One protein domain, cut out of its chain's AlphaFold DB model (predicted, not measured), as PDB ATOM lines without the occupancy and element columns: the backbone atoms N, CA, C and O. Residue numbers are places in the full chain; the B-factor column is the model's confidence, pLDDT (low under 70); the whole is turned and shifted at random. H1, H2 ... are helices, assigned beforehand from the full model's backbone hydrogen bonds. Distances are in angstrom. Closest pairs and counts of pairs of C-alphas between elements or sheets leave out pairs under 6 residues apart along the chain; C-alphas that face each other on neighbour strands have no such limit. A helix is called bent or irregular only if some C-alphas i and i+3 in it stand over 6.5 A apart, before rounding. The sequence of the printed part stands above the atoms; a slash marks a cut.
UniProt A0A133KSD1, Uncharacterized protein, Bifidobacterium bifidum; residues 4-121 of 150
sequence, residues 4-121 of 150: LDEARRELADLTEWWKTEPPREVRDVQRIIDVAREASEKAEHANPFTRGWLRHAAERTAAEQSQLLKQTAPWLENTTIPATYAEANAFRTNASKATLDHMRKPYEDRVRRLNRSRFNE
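What this domain is: This is residues 4 to 121 of the 150 residues of an uncharacterized protein of Bifidobacterium bifidum (UniProt A0A133KSD1). The model is a long rod made of helices: H2 and H3 form a helical hairpin whose turn lies at one end of the rod, and the long bent helix H4 runs from beside H2 out to the other end. There the first part of H1 folds in beside H4b, the second arm of H4, and a long link folds back from the end of H3 to the start of H4. The printed part has 118 residues with four named helices, H1, H2, H3 and H4 in that order, and no named strand; the class is all helix. The whole is loose, with a radius of gyration of the C-alphas of 19.0 A, and the C-alphas span 72 by 25 by 18 A.

Where its parts are: H1 is residues 4 to 20, beginning at C-alpha 4 (146.531, 132.192, 86.651) and measuring 25.3 A. H2 is residues 24 to 44, 29.9 A long, with a kink of 29 degrees near residue 35. H3 is residues 48 to 72, 35.4 A long, and is irregular: C-alphas 49 and 52 are 7.3 A apart. H4, residues 85 to 121, was assigned as one helix by its hydrogen bonds but is bent: C-alphas 103 and 106 are 6.9 A apart. Its arm H4a is residues 85 to 103, 26.5 A long, starting at C-alpha 85 (115.414, 101.681, 93.550). Its arm H4b is residues 106 to 121, 22.7 A long, ending at C-alpha 121 (145.822, 145.015, 84.341).

How they stand to each other: H1 touches H4b with residues 4 to 11 alone, the closest C-alphas being those of Leu 4 and Leu 114, 5.6 A apart. They run opposite ways at a shallow tilt of 20 degrees. H1 is apart from H2, H3 and H4a. H2 and H3, a hairpin, touch closest at the C-alphas of Ala 43 and Leu 54, 4.8 A apart, and run opposite ways at a shallow tilt of 15 degrees. H2 also touches H4a, opposite ways at a shallow tilt of 5 degrees; their closest C-alphas, those of Ser 40 and Tyr 85, are 5.0 A apart. H3 is apart from H4a and H4b. The arms H4a and H4b stand at 36 degrees, only just a steep tilt. Every O i to N i+4 pair is within hydrogen-bond range in H4a and H4b; in H1 it is 11 of 13, in H2 16 of 17 and in H3 19 of 21.

The domain as a whole: The two C-alphas farthest apart are those of Phe 49 and Glu 121, 72.6 A, while the first and last printed C-alphas are 13.0 A apart. The printed part has no cut. The links H1 to H2 and H2 to H3 are tight; the link H3 to H4, residues 73 to 84, is long. The mean pLDDT of the printed part is 95.2, and no printed residue is under 70.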
ATOM      1  N   LEU A   4     147.649 132.644  87.481       93.94
ATOM      2  CA  LEU A   4     146.531 132.192  86.651       93.94
ATOM      3  C   LEU A   4     146.822 130.849  85.966       93.94
ATOM      4  O   LEU A   4     145.930 130.003  85.886       93.94
ATOM      5  N   ASP A   5     148.041 130.654  85.467       94.81
ATOM      6  CA  ASP A   5     148.438 129.409  84.806       94.81
ATOM      7  C   ASP A   5     148.564 128.265  85.818       94.81
ATOM      8  O   ASP A   5     148.142 127.145  85.535       94.81
ATOM      9  N   GLU A   6     149.056 128.557  87.023       95.62
ATOM     10  CA  GLU A   6     149.076 127.603  88.133       95.62
ATOM     11  C   GLU A   6     147.660 127.188  88.548       95.62
ATOM     12  O   GLU A   6     147.367 125.996  88.594       95.62
ATOM     13  N   ALA A   7     146.744 128.143  88.742       96.50
ATOM     14  CA  ALA A   7     145.354 127.841  89.091       96.50
ATOM     15  C   ALA A   7     144.628 127.032  87.997       96.50
ATOM     16  O   ALA A   7     143.802 126.169  88.295       96.50
ATOM     17  N   ARG A   8     144.926 127.291  86.716       96.38
ATOM     18  CA  ARG A   8     144.387 126.505  85.592       96.38
ATOM     19  C   ARG A   8     144.922 125.083  85.586       96.38
ATOM     20  O   ARG A   8     144.156 124.155  85.339       96.38
ATOM     21  N   ARG A   9     146.221 124.926  85.841       96.50
ATOM     22  CA  ARG A   9     146.867 123.619  85.909       96.50
ATOM     23  C   ARG A   9     146.327 122.802  87.076       96.50
ATOM     24  O   ARG A   9     145.917 121.674  86.863       96.50
ATOM     25  N   GLU A  10     146.224 123.403  88.256       95.88
ATOM     26  CA  GLU A  10     145.636 122.773  89.440       95.88
ATOM     27  C   GLU A  10     144.201 122.289  89.175       95.88
ATOM     28  O   GLU A  10     143.873 121.140  89.459       95.88
ATOM     29  N   LEU A  11     143.350 123.128  88.568       96.06
ATOM     30  CA  LEU A  11     141.982 122.737  88.211       96.06
ATOM     31  C   LEU A  11     141.952 121.564  87.216       96.06
ATOM     32  O   LEU A  11     141.091 120.687  87.326       96.06
ATOM     33  N   ALA A  12     142.868 121.543  86.246       95.62
ATOM     34  CA  ALA A  12     142.982 120.455  85.278       95.62
ATOM     35  C   ALA A  12     143.450 119.152  85.946       95.62
ATOM     36  O   ALA A  12     142.812 118.116  85.757       95.62
ATOM     37  N   ASP A  13     144.493 119.225  86.773       95.62
ATOM     38  CA  ASP A  13     145.055 118.090  87.505       95.62
ATOM     39  C   ASP A  13     144.009 117.486  88.459       95.62
ATOM     40  O   ASP A  13     143.806 116.271  88.471       95.62
ATOM     41  N   LEU A  14     143.261 118.323  89.188       94.19
ATOM     42  CA  LEU A  14     142.150 117.881  90.040       94.19
ATOM     43  C   LEU A  14     141.019 117.244  89.236       94.19
ATOM     44  O   LEU A  14     140.484 116.213  89.634       94.19
ATOM     45  N   THR A  15     140.645 117.842  88.104       92.44
ATOM     46  CA  THR A  15     139.577 117.303  87.253       92.44
ATOM     47  C   THR A  15     139.952 115.939  86.690       92.44
ATOM     48  O   THR A  15     139.080 115.080  86.573       92.44
ATOM     49  N   GLU A  16     141.225 115.725  86.364       95.00
ATOM     50  CA  GLU A  16     141.718 114.423  85.925       95.00
ATOM     51  C   GLU A  16     141.743 113.420  87.080       95.00
ATOM     52  O   GLU A  16     141.173 112.336  86.965       95.00
ATOM     53  N   TRP A  17     142.315 113.802  88.223       94.12
ATOM     54  CA  TRP A  17     142.397 112.938  89.399       94.12
ATOM     55  C   TRP A  17     141.015 112.498  89.904       94.12
ATOM     56  O   TRP A  17     140.810 111.321  90.209       94.12
ATOM     57  N   TRP A  18     140.026 113.399  89.901       94.56
ATOM     58  CA  TRP A  18     138.655 113.103  90.331       94.56
ATOM     59  C   TRP A  18     137.870 112.182  89.396       94.56
ATOM     60  O   TRP A  18     136.800 111.711  89.785       94.56
ATOM     61  N   LYS A  19     138.375 111.871  88.194       90.56
ATOM     62  CA  LYS A  19     137.808 110.789  87.370       90.56
ATOM     63  C   LYS A  19     138.087 109.418  87.974       90.56
ATOM     64  O   LYS A  19     137.266 108.517  87.829       90.56
ATOM     65  N   THR A  20     139.243 109.262  88.617       91.81
ATOM     66  CA  THR A  20     139.676 107.998  89.223       91.81
ATOM     67  C   THR A  20     139.382 107.935  90.714       91.81
ATOM     68  O   THR A  20     138.914 106.909  91.195       91.81
ATOM     69  N   GLU A  21     139.613 109.030  91.438       93.38
ATOM     70  CA  GLU A  21     139.462 109.098  92.888       93.38
ATOM     71  C   GLU A  21     138.545 110.277  93.239       93.38
ATOM     72  O   GLU A  21     139.000 111.423  93.315       93.38
ATOM     73  N   PRO A  22     137.236 110.039  93.417       91.94
ATOM     74  CA  PRO A  22     136.306 111.114  93.707       91.94
ATOM     75  C   PRO A  22     136.588 111.753  95.082       91.94
ATOM     76  O   PRO A  22     137.066 111.078  96.008       91.94
ATOM     77  N   PRO A  23     136.220 113.036  95.264       94.94
ATOM     78  CA  PRO A  23     136.300 113.710  96.555       94.94
ATOM     79  C   PRO A  23     135.652 112.900  97.678       94.94
ATOM     80  O   PRO A  23     134.708 112.130  97.464       94.94
ATOM     81  N   ARG A  24     136.144 113.081  98.907       95.00
ATOM     82  CA  ARG A  24     135.589 112.408 100.089       95.00
ATOM     83  C   ARG A  24     134.097 112.707 100.244       95.00
ATOM     84  O   ARG A  24     133.325 111.800 100.519       95.00
ATOM     85  N   GLU A  25     133.695 113.938  99.971       96.06
ATOM     86  CA  GLU A  25     132.323 114.431 100.039       96.06
ATOM     87  C   GLU A  25     131.405 113.670  99.078       96.06
ATOM     88  O   GLU A  25     130.308 113.273  99.461       96.06
ATOM     89  N   VAL A  26     131.868 113.396  97.852       96.69
ATOM     90  CA  VAL A  26     131.112 112.594  96.876       96.69
ATOM     91  C   VAL A  26     130.925 111.170  97.397       96.69
ATOM     92  O   VAL A  26     129.826 110.628  97.316       96.69
ATOM     93  N   ARG A  27     131.971 110.571  97.978       96.38
ATOM     94  CA  ARG A  27     131.909 109.214  98.547       96.38
ATOM     95  C   ARG A  27     131.004 109.133  99.773       96.38
ATOM     96  O   ARG A  27     130.275 108.156  99.919       96.38
ATOM     97  N   ASP A  28     131.034 110.141 100.637       96.88
ATOM     98  CA  ASP A  28     130.189 110.201 101.831       96.88
ATOM     99  C   ASP A  28     128.710 110.365 101.446       96.88
ATOM    100  O   ASP A  28     127.867 109.616 101.940       96.88
ATOM    101  N   VAL A  29     128.403 111.251 100.491       97.50
ATOM    102  CA  VAL A  29     127.051 111.397  99.921       97.50
ATOM    103  C   VAL A  29     126.580 110.092  99.275       97.50
ATOM    104  O   VAL A  29     125.468 109.644  99.546       97.50
ATOM    105  N   GLN A  30     127.426 109.445  98.466       97.25
ATOM    106  CA  GLN A  30     127.102 108.155  97.853       97.25
ATOM    107  C   GLN A  30     126.800 107.089  98.902       97.25
ATOM    108  O   GLN A  30     125.776 106.428  98.787       97.25
ATOM    109  N   ARG A  31     127.622 106.972  99.951       97.88
ATOM    110  CA  ARG A  31     127.436 105.977 101.017       97.88
ATOM    111  C   ARG A  31     126.084 106.125 101.716       97.88
ATOM    112  O   ARG A  31     125.424 105.123 101.963       97.88
ATOM    113  N   ILE A  32     125.665 107.355 102.012       97.88
ATOM    114  CA  ILE A  32     124.363 107.633 102.643       97.88
ATOM    115  C   ILE A  32     123.215 107.208 101.717       97.88
ATOM    116  O   ILE A  32     122.264 106.554 102.145       97.88
ATOM    117  N   ILE A  33     123.313 107.546 100.430       97.69
ATOM    118  CA  ILE A  33     122.276 107.219  99.443       97.69
ATOM    119  C   ILE A  33     122.237 105.714  99.157       97.69
ATOM    120  O   ILE A  33     121.154 105.152  99.001       97.69
ATOM    121  N   ASP A  34     123.394 105.053  99.125       98.00
ATOM    122  CA  ASP A  34     123.519 103.623  98.847       98.00
ATOM    123  C   ASP A  34     122.778 102.779  99.895       98.00
ATOM    124  O   ASP A  34     122.088 101.836  99.521       98.00
ATOM    125  N   VAL A  35     122.777 103.183 101.172       97.94
ATOM    126  CA  VAL A  35     121.994 102.512 102.231       97.94
ATOM    127  C   VAL A  35     120.490 102.514 101.924       97.94
ATOM    128  O   VAL A  35     119.823 101.484 102.042       97.94
ATOM    129  N   ALA A  36     119.941 103.656 101.504       96.62
ATOM    130  CA  ALA A  36     118.533 103.754 101.121       96.62
ATOM    131  C   ALA A  36     118.245 103.017  99.804       96.62
ATOM    132  O   ALA A  36     117.226 102.337  99.683       96.62
ATOM    133  N   ARG A  37     119.162 103.094  98.834       97.19
ATOM    134  CA  ARG A  37     119.057 102.393  97.550       97.19
ATOM    135  C   ARG A  37     119.011 100.876  97.736       97.19
ATOM    136  O   ARG A  37     118.149 100.228  97.154       97.19
ATOM    137  N   GLU A  38     119.894 100.321  98.562       97.06
ATOM    138  CA  GLU A  38     119.940  98.888  98.870       97.06
ATOM    139  C   GLU A  38     118.679  98.412  99.602       97.06
ATOM    140  O   GLU A  38     118.203  97.301  99.365       97.06
ATOM    141  N   ALA A  39     118.112  99.236 100.491       95.31
ATOM    142  CA  ALA A  39     116.844  98.920 101.145       95.31
ATOM    143  C   ALA A  39     115.692  98.845 100.127       95.31
ATOM    144  O   ALA A  39     114.906  97.894 100.152       95.31
ATOM    145  N   SER A  40     115.639  99.793  99.189       93.06
ATOM    146  CA  SER A  40     114.663  99.801  98.093       93.06
ATOM    147  C   SER A  40     114.841  98.605  97.153       93.06
ATOM    148  O   SER A  40     113.865  97.941  96.809       93.06
ATOM    149  N   GLU A  41     116.082  98.260  96.797       95.75
ATOM    150  CA  GLU A  41     116.394  97.095  95.960       95.75
ATOM    151  C   GLU A  41     115.917  95.786  96.602       95.75
ATOM    152  O   GLU A  41     115.292  94.950  95.944       95.75
ATOM    153  N   LYS A  42     116.152  95.624  97.912       94.06
ATOM    154  CA  LYS A  42     115.671  94.468  98.683       94.06
ATOM    155  C   LYS A  42     114.147  94.383  98.692       94.06
ATOM    156  O   LYS A  42     113.605  93.283  98.612       94.06
ATOM    157  N   ALA A  43     113.453  95.517  98.788       92.56
ATOM    158  CA  ALA A  43     111.995  95.561  98.766       92.56
ATOM    159  C   ALA A  43     111.410  95.209  97.386       92.56
ATOM    160  O   ALA A  43     110.404  94.501  97.315       92.56
ATOM    161  N   GLU A  44     112.036  95.654  96.294       91.69
ATOM    162  CA  GLU A  44     111.588  95.359  94.925       91.69
ATOM    163  C   GLU A  44     111.706  93.869  94.582       91.69
ATOM    164  O   GLU A  44     110.768  93.276  94.040       91.69
ATOM    165  N   HIS A  45     112.811  93.236  94.979       92.38
ATOM    166  CA  HIS A  45     113.056  91.808  94.746       92.38
ATOM    167  C   HIS A  45     112.395  90.895  95.792       92.38
ATOM    168  O   HIS A  45     112.526  89.672  95.726       92.38
ATOM    169  N   ALA A  46     111.663  91.464  96.751       92.00
ATOM    170  CA  ALA A  46     111.021  90.711  97.813       92.00
ATOM    171  C   ALA A  46     109.861  89.838  97.319       92.00
ATOM    172  O   ALA A  46     109.044  90.224  96.467       92.00
ATOM    173  N   ASN A  47     109.733  88.687  97.972       89.38
ATOM    174  CA  ASN A  47     108.618  87.758  97.864       89.38
ATOM    175  C   ASN A  47     107.309  88.473  98.265       89.38
ATOM    176  O   ASN A  47     107.329  89.304  99.178       89.38
ATOM    177  N   PRO A  48     106.144  88.115  97.691       89.56
ATOM    178  CA  PRO A  48     104.871  88.780  97.995       89.56
ATOM    179  C   PRO A  48     104.522  88.864  99.491       89.56
ATOM    180  O   PRO A  48     103.931  89.846  99.927       89.56
ATOM    181  N   PHE A  49     104.937  87.872 100.285       86.69
ATOM    182  CA  PHE A  49     104.668  87.801 101.724       86.69
ATOM    183  C   PHE A  49     105.468  88.806 102.570       86.69
ATOM    184  O   PHE A  49     104.996  89.219 103.623       86.69
ATOM    185  N   THR A  50     106.664  89.212 102.131       91.12
ATOM    186  CA  THR A  50     107.540  90.150 102.866       91.12
ATOM    187  C   THR A  50     107.619  91.527 102.211       91.12
ATOM    188  O   THR A  50     108.045  92.488 102.852       91.12
ATOM    189  N   ARG A  51     107.166  91.648 100.957       90.50
ATOM    190  CA  ARG A  51     107.246  92.866 100.143       90.50
ATOM    191  C   ARG A  51     106.646  94.098 100.815       90.50
ATOM    192  O   ARG A  51     107.272  95.151 100.794       90.50
ATOM    193  N   GLY A  52     105.465  93.982 101.428       90.31
ATOM    194  CA  GLY A  52     104.818  95.116 102.103       90.31
ATOM    195  C   GLY A  52     105.640  95.648 103.282       90.31
ATOM    196  O   GLY A  52     105.870  96.849 103.393       90.31
ATOM    197  N   TRP A  53     106.156  94.745 104.120       92.94
ATOM    198  CA  TRP A  53     107.006  95.111 105.253       92.94
ATOM    199  C   TRP A  53     108.341  95.715 104.800       92.94
ATOM    200  O   TRP A  53     108.745  96.758 105.312       92.94
ATOM    201  N   LEU A  54     108.994  95.111 103.802       93.81
ATOM    202  CA  LEU A  54     110.257  95.621 103.266       93.81
ATOM    203  C   LEU A  54     110.098  96.981 102.586       93.81
ATOM    204  O   LEU A  54     110.989  97.816 102.708       93.81
ATOM    205  N   ARG A  55     108.962  97.244 101.934       93.00
ATOM    206  CA  ARG A  55     108.672  98.561 101.362       93.00
ATOM    207  C   ARG A  55     108.580  99.635 102.444       93.00
ATOM    208  O   ARG A  55     109.221 100.671 102.319       93.00
ATOM    209  N   HIS A  56     107.861  99.368 103.532       94.62
ATOM    210  CA  HIS A  56     107.808 100.299 104.660       94.62
ATOM    211  C   HIS A  56     109.167 100.471 105.348       94.62
ATOM    212  O   HIS A  56     109.503 101.572 105.784       94.62
ATOM    213  N   ALA A  57     109.973  99.409 105.429       94.44
ATOM    214  CA  ALA A  57     111.342  99.511 105.921       94.44
ATOM    215  C   ALA A  57     112.198 100.410 105.011       94.44
ATOM    216  O   ALA A  57     112.874 101.300 105.516       94.44
ATOM    217  N   ALA A  58     112.111 100.247 103.686       95.56
ATOM    218  CA  ALA A  58     112.807 101.088 102.715       95.56
ATOM    219  C   ALA A  58     112.366 102.558 102.790       95.56
ATOM    220  O   ALA A  58     113.213 103.444 102.798       95.56
ATOM    221  N   GLU A  59     111.064 102.828 102.933       96.44
ATOM    222  CA  GLU A  59     110.524 104.181 103.138       96.44
ATOM    223  C   GLU A  59     111.103 104.835 104.403       96.44
ATOM    224  O   GLU A  59     111.523 105.996 104.375       96.44
ATOM    225  N   ARG A  60     111.192 104.083 105.507       97.12
ATOM    226  CA  ARG A  60     111.817 104.564 106.747       97.12
ATOM    227  C   ARG A  60     113.308 104.824 106.580       97.12
ATOM    228  O   ARG A  60     113.776 105.893 106.964       97.12
ATOM    229  N   THR A  61     114.043 103.887 105.982       97.56
ATOM    230  CA  THR A  61     115.476 104.054 105.718       97.56
ATOM    231  C   THR A  61     115.725 105.262 104.819       97.56
ATOM    232  O   THR A  61     116.595 106.069 105.126       97.56
ATOM    233  N   ALA A  62     114.937 105.451 103.760       96.81
ATOM    234  CA  ALA A  62     115.042 106.612 102.885       96.81
ATOM    235  C   ALA A  62     114.824 107.927 103.652       96.81
ATOM    236  O   ALA A  62     115.602 108.866 103.481       96.81
ATOM    237  N   ALA A  63     113.840 107.994 104.555       97.44
ATOM    238  CA  ALA A  63     113.601 109.175 105.387       97.44
ATOM    239  C   ALA A  63     114.759 109.462 106.364       97.44
ATOM    240  O   ALA A  63     115.210 110.605 106.470       97.44
ATOM    241  N   GLU A  64     115.281 108.437 107.039       98.00
ATOM    242  CA  GLU A  64     116.422 108.557 107.959       98.00
ATOM    243  C   GLU A  64     117.692 109.002 107.218       98.00
ATOM    244  O   GLU A  64     118.363 109.953 107.625       98.00
ATOM    245  N   GLN A  65     117.989 108.375 106.075       98.12
ATOM    246  CA  GLN A  65     119.135 108.749 105.247       98.12
ATOM    247  C   GLN A  65     118.962 110.140 104.623       98.12
ATOM    248  O   GLN A  65     119.948 110.853 104.468       98.12
ATOM    249  N   SER A  66     117.734 110.581 104.338       97.88
ATOM    250  CA  SER A  66     117.471 111.953 103.875       97.88
ATOM    251  C   SER A  66     117.850 112.987 104.938       97.88
ATOM    252  O   SER A  66     118.467 114.011 104.638       97.88
ATOM    253  N   GLN A  67     117.531 112.717 106.209       97.75
ATOM    254  CA  GLN A  67     117.931 113.586 107.319       97.75
ATOM    255  C   GLN A  67     119.450 113.604 107.505       97.75
ATOM    256  O   GLN A  67     120.030 114.676 107.684       97.75
ATOM    257  N   LEU A  68     120.098 112.440 107.416       97.75
ATOM    258  CA  LEU A  68     121.553 112.344 107.496       97.75
ATOM    259  C   LEU A  68     122.234 113.077 106.331       97.75
ATOM    260  O   LEU A  68     123.209 113.805 106.536       97.75
ATOM    261  N   LEU A  69     121.690 112.951 105.119       97.50
ATOM    262  CA  LEU A  69     122.181 113.647 103.935       97.50
ATOM    263  C   LEU A  69     122.058 115.164 104.096       97.50
ATOM    264  O   LEU A  69     123.002 115.884 103.785       97.50
ATOM    265  N   LYS A  70     120.947 115.649 104.659       97.12
ATOM    266  CA  LYS A  70     120.748 117.074 104.958       97.12
ATOM    267  C   LYS A  70     121.770 117.631 105.950       97.12
ATOM    268  O   LYS A  70     122.176 118.781 105.816       97.12
ATOM    269  N   GLN A  71     122.186 116.837 106.934       96.44
ATOM    270  CA  GLN A  71     123.227 117.236 107.888       96.44
ATOM    271  C   GLN A  71     124.627 117.189 107.265       96.44
ATOM    272  O   GLN A  71     125.447 118.064 107.529       96.44
ATOM    273  N   THR A  72     124.892 116.181 106.431       95.88
ATOM    274  CA  THR A  72     126.213 115.943 105.827       95.88
ATOM    275  C   THR A  72     126.505 116.899 104.671       95.88
ATOM    276  O   THR A  72     127.631 117.363 104.524       95.88
ATOM    277  N   ALA A  73     125.495 117.200 103.856       95.44
ATOM    278  CA  ALA A  73     125.596 118.046 102.675       95.44
ATOM    279  C   ALA A  73     124.474 119.105 102.661       95.44
ATOM    280  O   ALA A  73     123.607 119.077 101.786       95.44
ATOM    281  N   PRO A  74     124.474 120.067 103.607       95.19
ATOM    282  CA  PRO A  74     123.433 121.096 103.703       95.19
ATOM    283  C   PRO A  74     123.382 122.044 102.493       95.19
ATOM    284  O   PRO A  74     122.392 122.743 102.301       95.19
ATOM    285  N   TRP A  75     124.437 122.076 101.677       94.19
ATOM    286  CA  TRP A  75     124.505 122.831 100.422       94.19
ATOM    287  C   TRP A  75     123.824 122.127  99.238       94.19
ATOM    288  O   TRP A  75     123.744 122.710  98.157       94.19
ATOM    289  N   LEU A  76     123.374 120.879  99.399       95.62
ATOM    290  CA  LEU A  76     122.655 120.150  98.362       95.62
ATOM    291  C   LEU A  76     121.187 120.607  98.334       95.62
ATOM    292  O   LEU A  76     120.493 120.534  99.346       95.62
ATOM    293  N   GLU A  77     120.701 121.055  97.175       91.31
ATOM    294  CA  GLU A  77     119.345 121.618  97.040       91.31
ATOM    295  C   GLU A  77     118.237 120.610  97.370       91.31
ATOM    296  O   GLU A  77     117.236 120.958  97.995       91.31
ATOM    297  N   ASN A  78     118.424 119.347  96.975       93.69
ATOM    298  CA  ASN A  78     117.498 118.265  97.274       93.69
ATOM    299  C   ASN A  78     118.207 117.172  98.074       93.69
ATOM    300  O   ASN A  78     119.146 116.548  97.590       93.69
ATOM    301  N   THR A  79     117.718 116.931  99.287       95.25
ATOM    302  CA  THR A  79     118.239 115.916 100.214       95.25
ATOM    303  C   THR A  79     117.224 114.807 100.491       95.25
ATOM    304  O   THR A  79     117.498 113.916 101.287       95.25
ATOM    305  N   THR A  80     116.070 114.831  99.817       97.06
ATOM    306  CA  THR A  80     115.023 113.816  99.945       97.06
ATOM    307  C   THR A  80     115.337 112.640  99.031       97.06
ATOM    308  O   THR A  80     115.192 112.731  97.812       97.06
ATOM    309  N   ILE A  81     115.753 111.530  99.632       96.81
ATOM    310  CA  ILE A  81     116.059 110.288  98.932       96.81
ATOM    311  C   ILE A  81     114.746 109.548  98.627       96.81
ATOM    312  O   ILE A  81     113.954 109.309  99.541       96.81
ATOM    313  N   PRO A  82     114.495 109.165  97.365       96.25
ATOM    314  CA  PRO A  82     113.336 108.353  97.002       96.25
ATOM    315  C   PRO A  82     113.386 106.931  97.583       96.25
ATOM    316  O   PRO A  82     114.458 106.355  97.757       96.25
ATOM    317  N   ALA A  83     112.215 106.336  97.819       93.00
ATOM    318  CA  ALA A  83     112.071 104.988  98.387       93.00
ATOM    319  C   ALA A  83     111.925 103.871  97.329       93.00
ATOM    320  O   ALA A  83     111.597 102.735  97.666       93.00
ATOM    321  N   THR A  84     112.129 104.186  96.046       94.31
ATOM    322  CA  THR A  84     112.195 103.197  94.958       94.31
ATOM    323  C   THR A  84     113.631 103.078  94.459       94.31
ATOM    324  O   THR A  84     114.396 104.043  94.525       94.31
ATOM    325  N   TYR A  85     114.031 101.905  93.967       93.81
ATOM    326  CA  TYR A  85     115.414 101.681  93.550       93.81
ATOM    327  C   TYR A  85     115.784 102.552  92.348       93.81
ATOM    328  O   TYR A  85     116.829 103.204  92.353       93.81
ATOM    329  N   ALA A  86     114.913 102.605  91.337       95.81
ATOM    330  CA  ALA A  86     115.156 103.374  90.120       95.81
ATOM    331  C   ALA A  86     115.356 104.870  90.419       95.81
ATOM    332  O   ALA A  86     116.324 105.478  89.952       95.81
ATOM    333  N   GLU A  87     114.484 105.453  91.244       96.19
ATOM    334  CA  GLU A  87     114.577 106.863  91.618       96.19
ATOM    335  C   GLU A  87     115.758 107.119  92.562       96.19
ATOM    336  O   GLU A  87     116.465 108.108  92.382       96.19
ATOM    337  N   ALA A  88     116.041 106.221  93.515       95.81
ATOM    338  CA  ALA A  88     117.207 106.331  94.393       95.81
ATOM    339  C   ALA A  88     118.531 106.241  93.612       95.81
ATOM    340  O   ALA A  88     119.481 106.964  93.910       95.81
ATOM    341  N   ASN A  89     118.601 105.408  92.569       96.56
ATOM    342  CA  ASN A  89     119.780 105.289  91.712       96.56
ATOM    343  C   ASN A  89     119.994 106.538  90.836       96.56
ATOM    344  O   ASN A  89     121.125 107.019  90.682       96.56
ATOM    345  N   ALA A  90     118.911 107.109  90.300       97.12
ATOM    346  CA  ALA A  90     118.965 108.394  89.608       97.12
ATOM    347  C   ALA A  90     119.381 109.522  90.567       97.12
ATOM    348  O   ALA A  90     120.265 110.322  90.250       97.12
ATOM    349  N   PHE A  91     118.811 109.536  91.774       97.06
ATOM    350  CA  PHE A  91     119.147 110.486  92.828       97.06
ATOM    351  C   PHE A  91     120.630 110.403  93.208       97.06
ATOM    352  O   PHE A  91     121.304 111.428  93.220       97.06
ATOM    353  N   ARG A  92     121.176 109.196  93.408       97.19
ATOM    354  CA  ARG A  92     122.607 108.957  93.668       97.19
ATOM    355  C   ARG A  92     123.501 109.607  92.618       97.19
ATOM    356  O   ARG A  92     124.482 110.267  92.961       97.19
ATOM    357  N   THR A  93     123.167 109.421  91.344       96.62
ATOM    358  CA  THR A  93     123.934 109.968  90.216       96.62
ATOM    359  C   THR A  93     123.887 111.496  90.211       96.62
ATOM    360  O   THR A  93     124.930 112.149  90.137       96.62
ATOM    361  N   ASN A  94     122.693 112.069  90.362       96.69
ATOM    362  CA  ASN A  94     122.493 113.518  90.367       96.69
ATOM    363  C   ASN A  94     123.152 114.188  91.579       96.69
ATOM    364  O   ASN A  94     123.852 115.184  91.414       96.69
ATOM    365  N   ALA A  95     122.989 113.616  92.773       97.06
ATOM    366  CA  ALA A  95     123.613 114.104  93.996       97.06
ATOM    367  C   ALA A  95     125.142 114.048  93.894       97.06
ATOM    368  O   ALA A  95     125.800 115.043  94.169       97.06
ATOM    369  N   SER A  96     125.706 112.942  93.391       95.69
ATOM    370  CA  SER A  96     127.157 112.821  93.173       95.69
ATOM    371  C   SER A  96     127.690 113.910  92.245       95.69
ATOM    372  O   SER A  96     128.721 114.517  92.533       95.69
ATOM    373  N   LYS A  97     126.981 114.178  91.139       95.44
ATOM    374  CA  LYS A  97     127.346 115.236  90.194       95.44
ATOM    375  C   LYS A  97     127.267 116.618  90.843       95.44
ATOM    376  O   LYS A  97     128.229 117.371  90.763       95.44
ATOM    377  N   ALA A  98     126.169 116.920  91.533       96.88
ATOM    378  CA  ALA A  98     125.988 118.193  92.226       96.88
ATOM    379  C   ALA A  98     127.054 118.416  93.312       96.88
ATOM    380  O   ALA A  98     127.576 119.521  93.452       96.88
ATOM    381  N   THR A  99     127.431 117.368  94.048       96.44
ATOM    382  CA  THR A  99     128.527 117.428  95.022       96.44
ATOM    383  C   THR A  99     129.868 117.664  94.334       96.44
ATOM    384  O   THR A  99     130.625 118.520  94.779       96.44
ATOM    385  N   LEU A 100     130.163 116.970  93.232       95.44
ATOM    386  CA  LEU A 100     131.401 117.189  92.481       95.44
ATOM    387  C   LEU A 100     131.495 118.625  91.944       95.44
ATOM    388  O   LEU A 100     132.542 119.258  92.067       95.44
ATOM    389  N   ASP A 101     130.399 119.156  91.404       94.94
ATOM    390  CA  ASP A 101     130.327 120.534  90.913       94.94
ATOM    391  C   ASP A 101     130.503 121.543  92.063       94.94
ATOM    392  O   ASP A 101     131.245 122.517  91.927       94.94
ATOM    393  N   HIS A 102     129.907 121.280  93.233       95.75
ATOM    394  CA  HIS A 102     130.130 122.077  94.441       95.75
ATOM    395  C   HIS A 102     131.612 122.104  94.846       95.75
ATOM    396  O   HIS A 102     132.149 123.178  95.109       95.75
ATOM    397  N   MET A 103     132.287 120.949  94.838       95.69
ATOM    398  CA  MET A 103     133.710 120.845  95.183       95.69
ATOM    399  C   MET A 103     134.624 121.507  94.148       95.69
ATOM    400  O   MET A 103     135.690 122.012  94.500       95.69
ATOM    401  N   ARG A 104     134.225 121.529  92.871       95.69
ATOM    402  CA  ARG A 104     134.992 122.162  91.790       95.69
ATOM    403  C   ARG A 104     134.885 123.690  91.811       95.69
ATOM    404  O   ARG A 104     135.849 124.384  91.481       95.69
ATOM    405  N   LYS A 105     133.735 124.220  92.234       95.94
ATOM    406  CA  LYS A 105     133.397 125.649  92.172       95.94
ATOM    407  C   LYS A 105     134.457 126.600  92.761       95.94
ATOM    408  O   LYS A 105     134.759 127.589  92.097       95.94
ATOM    409  N   PRO A 106     135.088 126.339  93.925       96.44
ATOM    410  CA  PRO A 106     136.123 127.226  94.466       96.44
ATOM    411  C   PRO A 106     137.332 127.406  93.536       96.44
ATOM    412  O   PRO A 106     137.875 128.510  93.436       96.44
ATOM    413  N   TYR A 107     137.735 126.349  92.828       96.62
ATOM    414  CA  TYR A 107     138.860 126.369  91.891       96.62
ATOM    415  C   TYR A 107     138.495 127.107  90.600       96.62
ATOM    416  O   TYR A 107     139.253 127.953  90.122       96.62
ATOM    417  N   GLU A 108     137.293 126.862  90.074       96.88
ATOM    418  CA  GLU A 108     136.759 127.605  88.928       96.88
ATOM    419  C   GLU A 108     136.630 129.101  89.231       96.88
ATOM    420  O   GLU A 108     137.027 129.945  88.420       96.88
ATOM    421  N   ASP A 109     136.133 129.445  90.419       97.44
ATOM    422  CA  ASP A 109     136.012 130.827  90.870       97.44
ATOM    423  C   ASP A 109     137.390 131.480  91.048       97.44
ATOM    424  O   ASP A 109     137.564 132.644  90.671       97.44
ATOM    425  N   ARG A 110     138.400 130.747  91.542       97.38
ATOM    426  CA  ARG A 110     139.792 131.230  91.613       97.38
ATOM    427  C   ARG A 110     140.323 131.580  90.222       97.38
ATOM    428  O   ARG A 110     140.768 132.711  90.018       97.38
ATOM    429  N   VAL A 111     140.211 130.666  89.258       97.25
ATOM    430  CA  VAL A 111     140.634 130.901  87.864       97.25
ATOM    431  C   VAL A 111     139.896 132.098  87.266       97.25
ATOM    432  O   VAL A 111     140.512 132.969  86.650       97.25
ATOM    433  N   ARG A 112     138.579 132.191  87.479       97.00
ATOM    434  CA  ARG A 112     137.757 133.299  86.982       97.00
ATOM    435  C   ARG A 112     138.205 134.645  87.555       97.00
ATOM    436  O   ARG A 112     138.319 135.612  86.797       97.00
ATOM    437  N   ARG A 113     138.472 134.723  88.864       96.69
ATOM    438  CA  ARG A 113     138.958 135.949  89.521       96.69
ATOM    439  C   ARG A 113     140.317 136.380  88.976       96.69
ATOM    440  O   ARG A 113     140.465 137.540  88.596       96.69
ATOM    441  N   LEU A 114     141.273 135.456  88.883       95.88
ATOM    442  CA  LEU A 114     142.623 135.744  88.386       95.88
ATOM    443  C   LEU A 114     142.604 136.195  86.923       95.88
ATOM    444  O   LEU A 114     143.236 137.189  86.565       95.88
ATOM    445  N   ASN A 115     141.798 135.535  86.089       94.75
ATOM    446  CA  ASN A 115     141.638 135.911  84.688       94.75
ATOM    447  C   ASN A 115     141.075 137.335  84.545       94.75
ATOM    448  O   ASN A 115     141.538 138.117  83.715       94.75
ATOM    449  N   ARG A 116     140.113 137.706  85.400       94.25
ATOM    450  CA  ARG A 116     139.565 139.068  85.441       94.25
ATOM    451  C   ARG A 116     140.605 140.098  85.891       94.25
ATOM    452  O   ARG A 116     140.655 141.177  85.304       94.25
ATOM    453  N   SER A 117     141.435 139.780  86.886       92.56
ATOM    454  CA  SER A 117     142.509 140.676  87.340       92.56
ATOM    455  C   SER A 117     143.514 140.947  86.223       92.56
ATOM    456  O   SER A 117     143.743 142.103  85.868       92.56
ATOM    457  N   ARG A 118     144.005 139.884  85.571       91.06
ATOM    458  CA  ARG A 118     144.921 139.982  84.426       91.06
ATOM    459  C   ARG A 118     144.354 140.801  83.275       91.06
ATOM    460  O   ARG A 118     145.063 141.592  82.655       91.06
ATOM    461  N   PHE A 119     143.074 140.615  82.973       91.94
ATOM    462  CA  PHE A 119     142.405 141.400  81.944       91.94
ATOM    463  C   PHE A 119     142.380 142.897  82.293       91.94
ATOM    464  O   PHE A 119     142.731 143.732  81.459       91.94
ATOM    465  N   ASN A 120     142.036 143.239  83.536       93.25
ATOM    466  CA  ASN A 120     141.999 144.626  83.998       93.25
ATOM    467  C   ASN A 120     143.391 145.278  84.007       93.25
ATOM    468  O   ASN A 120     143.521 146.444  83.638       93.25
ATOM    469  N   GLU A 121     144.432 144.543  84.398       91.75
ATOM    470  CA  GLU A 121     145.822 145.015  84.341       91.75
ATOM    471  C   GLU A 121     146.256 145.325  82.908       91.75
ATOM    472  O   GLU A 121     146.785 146.406  82.653       91.75
TER     473      GLU A 121